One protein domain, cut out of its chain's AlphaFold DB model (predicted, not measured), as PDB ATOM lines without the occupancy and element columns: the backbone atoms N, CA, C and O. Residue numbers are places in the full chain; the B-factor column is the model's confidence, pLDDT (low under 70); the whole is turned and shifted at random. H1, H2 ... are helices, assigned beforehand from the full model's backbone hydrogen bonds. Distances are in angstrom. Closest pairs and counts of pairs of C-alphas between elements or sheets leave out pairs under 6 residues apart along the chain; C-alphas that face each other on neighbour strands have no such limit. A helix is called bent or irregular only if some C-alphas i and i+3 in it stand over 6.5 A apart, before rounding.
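This is residues 114 to 181 of the 191 residues of the protein "Bromo domain-containing protein" of Hordeum vulgare subsp. vulgare (UniProt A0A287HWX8). Look for a helical hairpin of H3 and the longer H4, with the short H1 making the third corner of a loose triangle of helices. Beyond the Phe 148 end of H3, the long stretch 121 to 137 and the small H2 lie toward the same end as the last residues of H4. The 68 printed residues hold four named helices, in the order H1, H2, H3, H4, and no named strand; the class is all helix. The whole is compact, with a radius of gyration of the C-alphas of 12.0 A and spans of 32 by 26 by 17 A.

Start at H1, residues 114 to 120, which only just touches H3, residues 148 to 156, with 3 pairs of C-alphas within 8 A; the closest are those of Leu 114 and Phe 148, 7.1 A apart. Their tilt is shallow, 13 degrees, opposite ways. H2, residues 138 to 141, is apart from H1 and H3. Go on to H4, residues 163 to 180: H3 and H4 form a helical hairpin, opposite ways at a shallow tilt of 13 degrees. H4 touches H3 with residues 166 to 170 alone, and the closest C-alphas, of Val 151 and Arg 169, are 7.4 A apart. H4 is apart from H1 and H2. Every O i to N i+4 pair is within hydrogen-bond range in H1 and H3, and 10 of 14 are in H4; H2 is too short for such a pair.

Find C-alpha 114 at (19.371, 61.557, 277.571), where H1 begins its 9.9 A. H2 spans 5.7 A. H3 starts at C-alpha 148, (20.892, 57.315, 283.060), and covers 12.1 A. H4 runs 26.9 A to C-alpha 180 at (18.094, 62.564, 299.444); it is neither bent nor irregular, but only just: C-alphas 173 and 176 are 6.2 A apart.

The two C-alphas farthest apart, of Glu 133 and Ser 162, are 33.8 A apart. The printed part has no cut; the link H1 to H2 is long, and the other two are short. Confidence is under 70 at residues 134 to 135, 137 to 144 and 172 to 181.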
ATOM      1  N   LEU A 114      18.560  62.125 276.502       85.94
ATOM      2  CA  LEU A 114      19.371  61.557 277.571       85.94
ATOM      3  C   LEU A 114      20.735  62.255 277.694       85.94
ATOM      4  O   LEU A 114      21.161  62.577 278.802       85.94
ATOM      5  N   ASP A 115      21.386  62.567 276.575       86.12
ATOM      6  CA  ASP A 115      22.656  63.298 276.556       86.12
ATOM      7  C   ASP A 115      22.496  64.740 277.069       86.12
ATOM      8  O   ASP A 115      23.375  65.260 277.763       86.12
ATOM      9  N   LYS A 116      21.375  65.408 276.765       85.94
ATOM     10  CA  LYS A 116      21.069  66.742 277.314       85.94
ATOM     11  C   LYS A 116      20.841  66.689 278.824       85.94
ATOM     12  O   LYS A 116      21.334  67.567 279.528       85.94
ATOM     13  N   LEU A 117      20.134  65.673 279.315       83.88
ATOM     14  CA  LEU A 117      19.897  65.476 280.746       83.88
ATOM     15  C   LEU A 117      21.201  65.160 281.493       83.88
ATOM     16  O   LEU A 117      21.495  65.800 282.500       83.88
ATOM     17  N   GLN A 118      22.047  64.282 280.949       82.19
ATOM     18  CA  GLN A 118      23.371  63.991 281.512       82.19
ATOM     19  C   GLN A 118      24.281  65.224 281.559       82.19
ATOM     20  O   GLN A 118      25.031  65.396 282.513       82.19
ATOM     21  N   LYS A 119      24.210  66.116 280.563       81.06
ATOM     22  CA  LYS A 119      24.952  67.389 280.596       81.06
ATOM     23  C   LYS A 119      24.485  68.321 281.717       81.06
ATOM     24  O   LYS A 119      25.298  69.095 282.218       81.06
ATOM     25  N   LYS A 120      23.203  68.267 282.092       78.12
ATOM     26  CA  LYS A 120      22.642  69.042 283.213       78.12
ATOM     27  C   LYS A 120      22.991  68.431 284.576       78.12
ATOM     28  O   LYS A 120      23.080  69.167 285.557       78.12
ATOM     29  N   ASP A 121      23.263  67.128 284.631       76.88
ATOM     30  CA  ASP A 121      23.775  66.431 285.816       76.88
ATOM     31  C   ASP A 121      25.260  66.756 286.071       76.88
ATOM     32  O   ASP A 121      26.173  65.955 285.875       76.88
ATOM     33  N   THR A 122      25.507  67.989 286.511       72.62
ATOM     34  CA  THR A 122      26.849  68.529 286.791       72.62
ATOM     35  C   THR A 122      27.639  67.694 287.802       72.62
ATOM     36  O   THR A 122      28.866  67.570 287.684       72.62
ATOM     37  N   TYR A 123      26.948  67.083 288.765       73.12
ATOM     38  CA  TYR A 123      27.548  66.264 289.818       73.12
ATOM     39  C   TYR A 123      27.639  64.776 289.454       73.12
ATOM     40  O   TYR A 123      28.344  64.035 290.140       73.12
ATOM     41  N   GLY A 124      27.017  64.348 288.352       73.56
ATOM     42  CA  GLY A 124      27.035  62.960 287.894       73.56
ATOM     43  C   GLY A 124      26.274  62.019 288.826       73.56
ATOM     44  O   GLY A 124      26.654  60.851 288.946       73.56
ATOM     45  N   VAL A 125      25.267  62.521 289.544       71.75
ATOM     46  CA  VAL A 125      24.562  61.734 290.563       71.75
ATOM     47  C   VAL A 125      23.688  60.657 289.928       71.75
ATOM     48  O   VAL A 125      23.576  59.566 290.476       71.75
ATOM     49  N   PHE A 126      23.164  60.926 288.733       75.75
ATOM     50  CA  PHE A 126      22.284  60.035 287.982       75.75
ATOM     51  C   PHE A 126      23.028  59.219 286.921       75.75
ATOM     52  O   PHE A 126      22.404  58.499 286.146       75.75
ATOM     53  N   ALA A 127      24.352  59.350 286.817       77.25
ATOM     54  CA  ALA A 127      25.131  58.669 285.784       77.25
ATOM     55  C   ALA A 127      25.215  57.146 285.996       77.25
ATOM     56  O   ALA A 127      25.345  56.397 285.025       77.25
ATOM     57  N   GLU A 128      25.159  56.708 287.252       74.38
ATOM     58  CA  GLU A 128      25.325  55.324 287.703       74.38
ATOM     59  C   GLU A 128      24.325  55.014 288.823       74.38
ATOM     60  O   GLU A 128      23.837  55.955 289.459       74.38
ATOM     61  N   PRO A 129      24.030  53.725 289.077       75.44
ATOM     62  CA  PRO A 129      23.187  53.317 290.193       75.44
ATOM     63  C   PRO A 129      23.661  53.914 291.524       75.44
ATOM     64  O   PRO A 129      24.853  54.163 291.727       75.44
ATOM     65  N   VAL A 130      22.710  54.141 292.428       73.69
ATOM     66  CA  VAL A 130      23.003  54.565 293.799       73.69
ATOM     67  C   VAL A 130      23.672  53.415 294.546       73.69
ATOM     68  O   VAL A 130      23.265  52.261 294.404       73.69
ATOM     69  N   ASP A 131      24.715  53.739 295.306       72.69
ATOM     70  CA  ASP A 131      25.406  52.784 296.162       72.69
ATOM     71  C   ASP A 131      24.604  52.586 297.452       72.69
ATOM     72  O   ASP A 131      24.312  53.547 298.167       72.69
ATOM     73  N   LEU A 132      24.231  51.340 297.732       71.75
ATOM     74  CA  LEU A 132      23.443  50.983 298.910       71.75
ATOM     75  C   LEU A 132      24.278  51.031 300.195       71.75
ATOM     76  O   LEU A 132      23.707  51.131 301.274       71.75
ATOM     77  N   GLU A 133      25.611  50.989 300.104       72.38
ATOM     78  CA  GLU A 133      26.475  51.218 301.268       72.38
ATOM     79  C   GLU A 133      26.454  52.693 301.701       72.38
ATOM     80  O   GLU A 133      26.532  52.989 302.893       72.38
ATOM     81  N   GLU A 134      26.316  53.624 300.746       65.69
ATOM     82  CA  GLU A 134      26.200  55.062 301.027       65.69
ATOM     83  C   GLU A 134      24.774  55.455 301.458       65.69
ATOM     84  O   GLU A 134      24.611  56.387 302.246       65.69
ATOM     85  N   LEU A 135      23.748  54.755 300.954       66.25
ATOM     86  CA  LEU A 135      22.330  54.978 301.269       66.25
ATOM     87  C   LEU A 135      21.598  53.639 301.510       66.25
ATOM     88  O   LEU A 135      20.940  53.120 300.603       66.25
ATOM     89  N   PRO A 136      21.694  53.065 302.720       70.44
ATOM     90  CA  PRO A 136      21.111  51.757 303.024       70.44
ATOM     91  C   PRO A 136      19.575  51.745 303.033       70.44
ATOM     92  O   PRO A 136      18.978  50.712 302.745       70.44
ATOM     93  N   ASP A 137      18.931  52.886 303.287       68.75
ATOM     94  CA  ASP A 137      17.472  53.075 303.281       68.75
ATOM     95  C   ASP A 137      16.898  53.390 301.883       68.75
ATOM     96  O   ASP A 137      15.698  53.604 301.709       68.75
ATOM     97  N   TYR A 138      17.742  53.394 300.848       69.12
ATOM     98  CA  TYR A 138      17.348  53.742 299.484       69.12
ATOM     99  C   TYR A 138      16.285  52.794 298.898       69.12
ATOM    100  O   TYR A 138      15.310  53.245 298.292       69.12
ATOM    101  N   ASN A 139      16.446  51.482 299.107       69.44
ATOM    102  CA  ASN A 139      15.511  50.468 298.599       69.44
ATOM    103  C   ASN A 139      14.191  50.415 299.379       69.44
ATOM    104  O   ASN A 139      13.214  49.881 298.861       69.44
ATOM    105  N   ASP A 140      14.145  50.983 300.586       69.75
ATOM    106  CA  ASP A 140      12.921  51.023 301.392       69.75
ATOM    107  C   ASP A 140      11.929  52.062 300.851       69.75
ATOM    108  O   ASP A 140      10.723  51.968 301.080       69.75
ATOM    109  N   VAL A 141      12.432  53.058 300.111       65.25
ATOM    110  CA  VAL A 141      11.621  54.147 299.550       65.25
ATOM    111  C   VAL A 141      11.500  54.060 298.028       65.25
ATOM    112  O   VAL A 141      10.489  54.491 297.470       65.25
ATOM    113  N   ILE A 142      12.505  53.512 297.339       66.81
ATOM    114  CA  ILE A 142      12.507  53.355 295.881       66.81
ATOM    115  C   ILE A 142      12.492  51.877 295.512       66.81
ATOM    116  O   ILE A 142      13.515  51.202 295.477       66.81
ATOM    117  N   GLU A 143      11.313  51.408 295.117       66.38
ATOM    118  CA  GLU A 143      11.094  50.028 294.676       66.38
ATOM    119  C   GLU A 143      11.809  49.711 293.348       66.38
ATOM    120  O   GLU A 143      12.197  48.575 293.065       66.38
ATOM    121  N   HIS A 144      12.006  50.726 292.499       67.44
ATOM    122  CA  HIS A 144      12.570  50.566 291.159       67.44
ATOM    123  C   HIS A 144      13.625  51.627 290.839       67.44
ATOM    124  O   HIS A 144      13.344  52.570 290.086       67.44
ATOM    125  N   PRO A 145      14.853  51.467 291.352       70.25
ATOM    126  CA  PRO A 145      15.903  52.443 291.133       70.25
ATOM    127  C   PRO A 145      16.279  52.544 289.657       70.25
ATOM    128  O   PRO A 145      16.228  51.574 288.888       70.25
ATOM    129  N   MET A 146      16.606  53.762 289.235       77.44
ATOM    130  CA  MET A 146      16.876  54.077 287.841       77.44
ATOM    131  C   MET A 146      17.959  55.144 287.743       77.44
ATOM    132  O   MET A 146      17.905  56.149 288.438       77.44
ATOM    133  N   ASP A 147      18.905  54.931 286.838       83.62
ATOM    134  CA  ASP A 147      19.985  55.856 286.497       83.62
ATOM    135  C   ASP A 147      20.082  56.000 284.971       83.62
ATOM    136  O   ASP A 147      19.591  55.153 284.214       83.62
ATOM    137  N   PHE A 148      20.732  57.057 284.488       84.56
ATOM    138  CA  PHE A 148      20.892  57.315 283.060       84.56
ATOM    139  C   PHE A 148      21.640  56.193 282.335       84.56
ATOM    140  O   PHE A 148      21.321  55.902 281.178       84.56
ATOM    141  N   GLY A 149      22.584  55.515 282.992       82.38
ATOM    142  CA  GLY A 149      23.242  54.331 282.446       82.38
ATOM    143  C   GLY A 149      22.256  53.179 282.227       82.38
ATOM    144  O   GLY A 149      22.232  52.566 281.155       82.38
ATOM    145  N   THR A 150      21.398  52.907 283.207       83.88
ATOM    146  CA  THR A 150      20.332  51.901 283.121       83.88
ATOM    147  C   THR A 150      19.294  52.264 282.068       83.88
ATOM    148  O   THR A 150      18.913  51.396 281.276       83.88
ATOM    149  N   VAL A 151      18.885  53.532 281.981       85.44
ATOM    150  CA  VAL A 151      17.959  53.995 280.938       85.44
ATOM    151  C   VAL A 151      18.572  53.810 279.551       85.44
ATOM    152  O   VAL A 151      17.900  53.266 278.675       85.44
ATOM    153  N   LYS A 152      19.860  54.132 279.366       86.00
ATOM    154  CA  LYS A 152      20.581  53.908 278.102       86.00
ATOM    155  C   LYS A 152      20.633  52.428 277.716       86.00
ATOM    156  O   LYS A 152      20.386  52.079 276.564       86.00
ATOM    157  N   ARG A 153      20.883  51.527 278.676       86.75
ATOM    158  CA  ARG A 153      20.852  50.068 278.435       86.75
ATOM    159  C   ARG A 153      19.448  49.563 278.088       86.75
ATOM    160  O   ARG A 153      19.312  48.699 277.224       86.75
ATOM    161  N   LYS A 154      18.403  50.093 278.730       85.81
ATOM    162  CA  LYS A 154      16.999  49.737 278.452       85.81
ATOM    163  C   LYS A 154      16.522  50.256 277.095       85.81
ATOM    164  O   LYS A 154      15.860  49.512 276.373       85.81
ATOM    165  N   LEU A 155      16.931  51.469 276.714       86.56
ATOM    166  CA  LEU A 155      16.776  51.998 275.355       86.56
ATOM    167  C   LEU A 155      17.477  51.092 274.341       86.56
ATOM    168  O   LEU A 155      16.889  50.733 273.327       86.56
ATOM    169  N   ALA A 156      18.706  50.653 274.641       85.88
ATOM    170  CA  ALA A 156      19.467  49.798 273.739       85.88
ATOM    171  C   ALA A 156      18.791  48.454 273.439       85.88
ATOM    172  O   ALA A 156      18.950  47.924 272.340       85.88
ATOM    173  N   ARG A 157      18.028  47.942 274.407       86.94
ATOM    174  CA  ARG A 157      17.282  46.680 274.347       86.94
ATOM    175  C   ARG A 157      15.833  46.846 273.860       86.94
ATOM    176  O   ARG A 157      15.088  45.875 273.908       86.94
ATOM    177  N   ASN A 158      15.422  48.045 273.424       84.31
ATOM    178  CA  ASN A 158      14.046  48.367 273.012       84.31
ATOM    179  C   ASN A 158      12.984  47.937 274.046       84.31
ATOM    180  O   ASN A 158      11.923  47.417 273.699       84.31
ATOM    181  N   VAL A 159      13.287  48.129 275.335       84.00
ATOM    182  CA  VAL A 159      12.391  47.728 276.434       84.00
ATOM    183  C   VAL A 159      11.190  48.669 276.548       84.00
ATOM    184  O   VAL A 159      10.114  48.239 276.951       84.00
ATOM    185  N   TYR A 160      11.357  49.939 276.177       84.69
ATOM    186  CA  TYR A 160      10.286  50.931 276.220       84.69
ATOM    187  C   TYR A 160       9.324  50.731 275.050       84.69
ATOM    188  O   TYR A 160       9.746  50.685 273.894       84.69
ATOM    189  N   ARG A 161       8.031  50.591 275.352       83.12
ATOM    190  CA  ARG A 161       6.965  50.414 274.349       83.12
ATOM    191  C   ARG A 161       6.257  51.721 274.000       83.12
ATOM    192  O   ARG A 161       5.702  51.836 272.914       83.12
ATOM    193  N   SER A 162       6.320  52.703 274.895       84.06
ATOM    194  CA  SER A 162       5.748  54.037 274.724       84.06
ATOM    195  C   SER A 162       6.692  55.106 275.269       84.06
ATOM    196  O   SER A 162       7.575  54.818 276.083       84.06
ATOM    197  N   PHE A 163       6.499  56.349 274.824       83.81
ATOM    198  CA  PHE A 163       7.245  57.489 275.359       83.81
ATOM    199  C   PHE A 163       6.994  57.694 276.854       83.81
ATOM    200  O   PHE A 163       7.927  57.953 277.602       83.81
ATOM    201  N   GLU A 164       5.756  57.492 277.296       83.50
ATOM    202  CA  GLU A 164       5.357  57.612 278.698       83.50
ATOM    203  C   GLU A 164       6.164  56.677 279.613       83.50
ATOM    204  O   GLU A 164       6.649  57.098 280.659       83.50
ATOM    205  N   GLN A 165       6.431  55.434 279.186       82.38
ATOM    206  CA  GLN A 165       7.294  54.526 279.951       82.38
ATOM    207  C   GLN A 165       8.723  55.061 280.083       82.38
ATOM    208  O   GLN A 165       9.348  54.892 281.129       82.38
ATOM    209  N   PHE A 166       9.259  55.682 279.032       84.94
ATOM    210  CA  PHE A 166      10.578  56.308 279.077       84.94
ATOM    211  C   PHE A 166      10.580  57.529 280.009       84.94
ATOM    212  O   PHE A 166      11.460  57.646 280.862       84.94
ATOM    213  N   GLU A 167       9.575  58.394 279.888       83.38
ATOM    214  CA  GLU A 167       9.415  59.604 280.693       83.38
ATOM    215  C   GLU A 167       9.287  59.282 282.185       83.38
ATOM    216  O   GLU A 167      10.034  59.828 282.997       83.38
ATOM    217  N   VAL A 168       8.431  58.326 282.552       80.06
ATOM    218  CA  VAL A 168       8.267  57.880 283.942       80.06
ATOM    219  C   VAL A 168       9.595  57.387 284.519       80.06
ATOM    220  O   VAL A 168       9.940  57.734 285.647       80.06
ATOM    221  N   ARG A 169      10.394  56.627 283.754       79.25
ATOM    222  CA  ARG A 169      11.712  56.174 284.235       79.25
ATOM    223  C   ARG A 169      12.678  57.329 284.487       79.25
ATOM    224  O   ARG A 169      13.401  57.291 285.481       79.25
ATOM    225  N   ILE A 170      12.703  58.327 283.607       75.69
ATOM    226  CA  ILE A 170      13.541  59.519 283.783       75.69
ATOM    227  C   ILE A 170      13.071  60.314 285.003       75.69
ATOM    228  O   ILE A 170      13.885  60.611 285.878       75.69
ATOM    229  N   ASN A 171      11.771  60.579 285.112       71.88
ATOM    230  CA  ASN A 171      11.193  61.385 286.182       71.88
ATOM    231  C   ASN A 171      11.404  60.746 287.562       71.88
ATOM    232  O   ASN A 171      11.846  61.430 288.483       71.88
ATOM    233  N   VAL A 172      11.186  59.433 287.702       65.88
ATOM    234  CA  VAL A 172      11.439  58.716 288.966       65.88
ATOM    235  C   VAL A 172      12.921  58.766 289.349       65.88
ATOM    236  O   VAL A 172      13.227  58.968 290.523       65.88
ATOM    237  N   SER A 173      13.845  58.654 288.380       62.44
ATOM    238  CA  SER A 173      15.280  58.780 288.676       62.44
ATOM    239  C   SER A 173      15.627  60.152 289.253       62.44
ATOM    240  O   SER A 173      16.317  60.224 290.264       62.44
ATOM    241  N   VAL A 174      15.109  61.229 288.646       60.19
ATOM    242  CA  VAL A 174      15.502  62.614 288.947       60.19
ATOM    243  C   VAL A 174      14.909  63.099 290.270       60.19
ATOM    244  O   VAL A 174      15.604  63.741 291.055       60.19
ATOM    245  N   VAL A 175      13.648  62.770 290.551       56.62
ATOM    246  CA  VAL A 175      12.911  63.309 291.707       56.62
ATOM    247  C   VAL A 175      13.483  62.832 293.045       56.62
ATOM    248  O   VAL A 175      13.530  63.601 294.006       56.62
ATOM    249  N   TYR A 176      13.948  61.586 293.135       54.50
ATOM    250  CA  TYR A 176      14.308  61.012 294.429       54.50
ATOM    251  C   TYR A 176      15.690  61.437 294.936       54.50
ATOM    252  O   TYR A 176      15.846  61.799 296.102       54.50
ATOM    253  N   VAL A 177      16.698  61.458 294.063       53.91
ATOM    254  CA  VAL A 177      18.060  61.859 294.452       53.91
ATOM    255  C   VAL A 177      18.088  63.318 294.903       53.91
ATOM    256  O   VAL A 177      18.805  63.648 295.839       53.91
ATOM    257  N   VAL A 178      17.263  64.183 294.303       52.16
ATOM    258  CA  VAL A 178      17.083  65.574 294.751       52.16
ATOM    259  C   VAL A 178      16.511  65.629 296.173       52.16
ATOM    260  O   VAL A 178      16.851  66.540 296.921       52.16
ATOM    261  N   SER A 179      15.690  64.656 296.579       44.56
ATOM    262  CA  SER A 179      15.155  64.573 297.942       44.56
ATOM    263  C   SER A 179      16.203  64.083 298.952       44.56
ATOM    264  O   SER A 179      16.300  64.649 300.040       44.56
ATOM    265  N   ALA A 180      17.015  63.083 298.591       46.97
ATOM    266  CA  ALA A 180      18.094  62.564 299.444       46.97
ATOM    267  C   ALA A 180      19.266  63.555 299.573       46.97
ATOM    268  O   ALA A 180      19.814  63.757 300.654       46.97
ATOM    269  N   ALA A 181      19.611  64.234 298.478       46.91
ATOM    270  CA  ALA A 181      20.727  65.168 298.399       46.91
ATOM    271  C   ALA A 181      20.372  66.609 298.782       46.91
ATOM    272  O   ALA A 181      21.211  67.477 298.578       46.91
TER     273      ALA A 181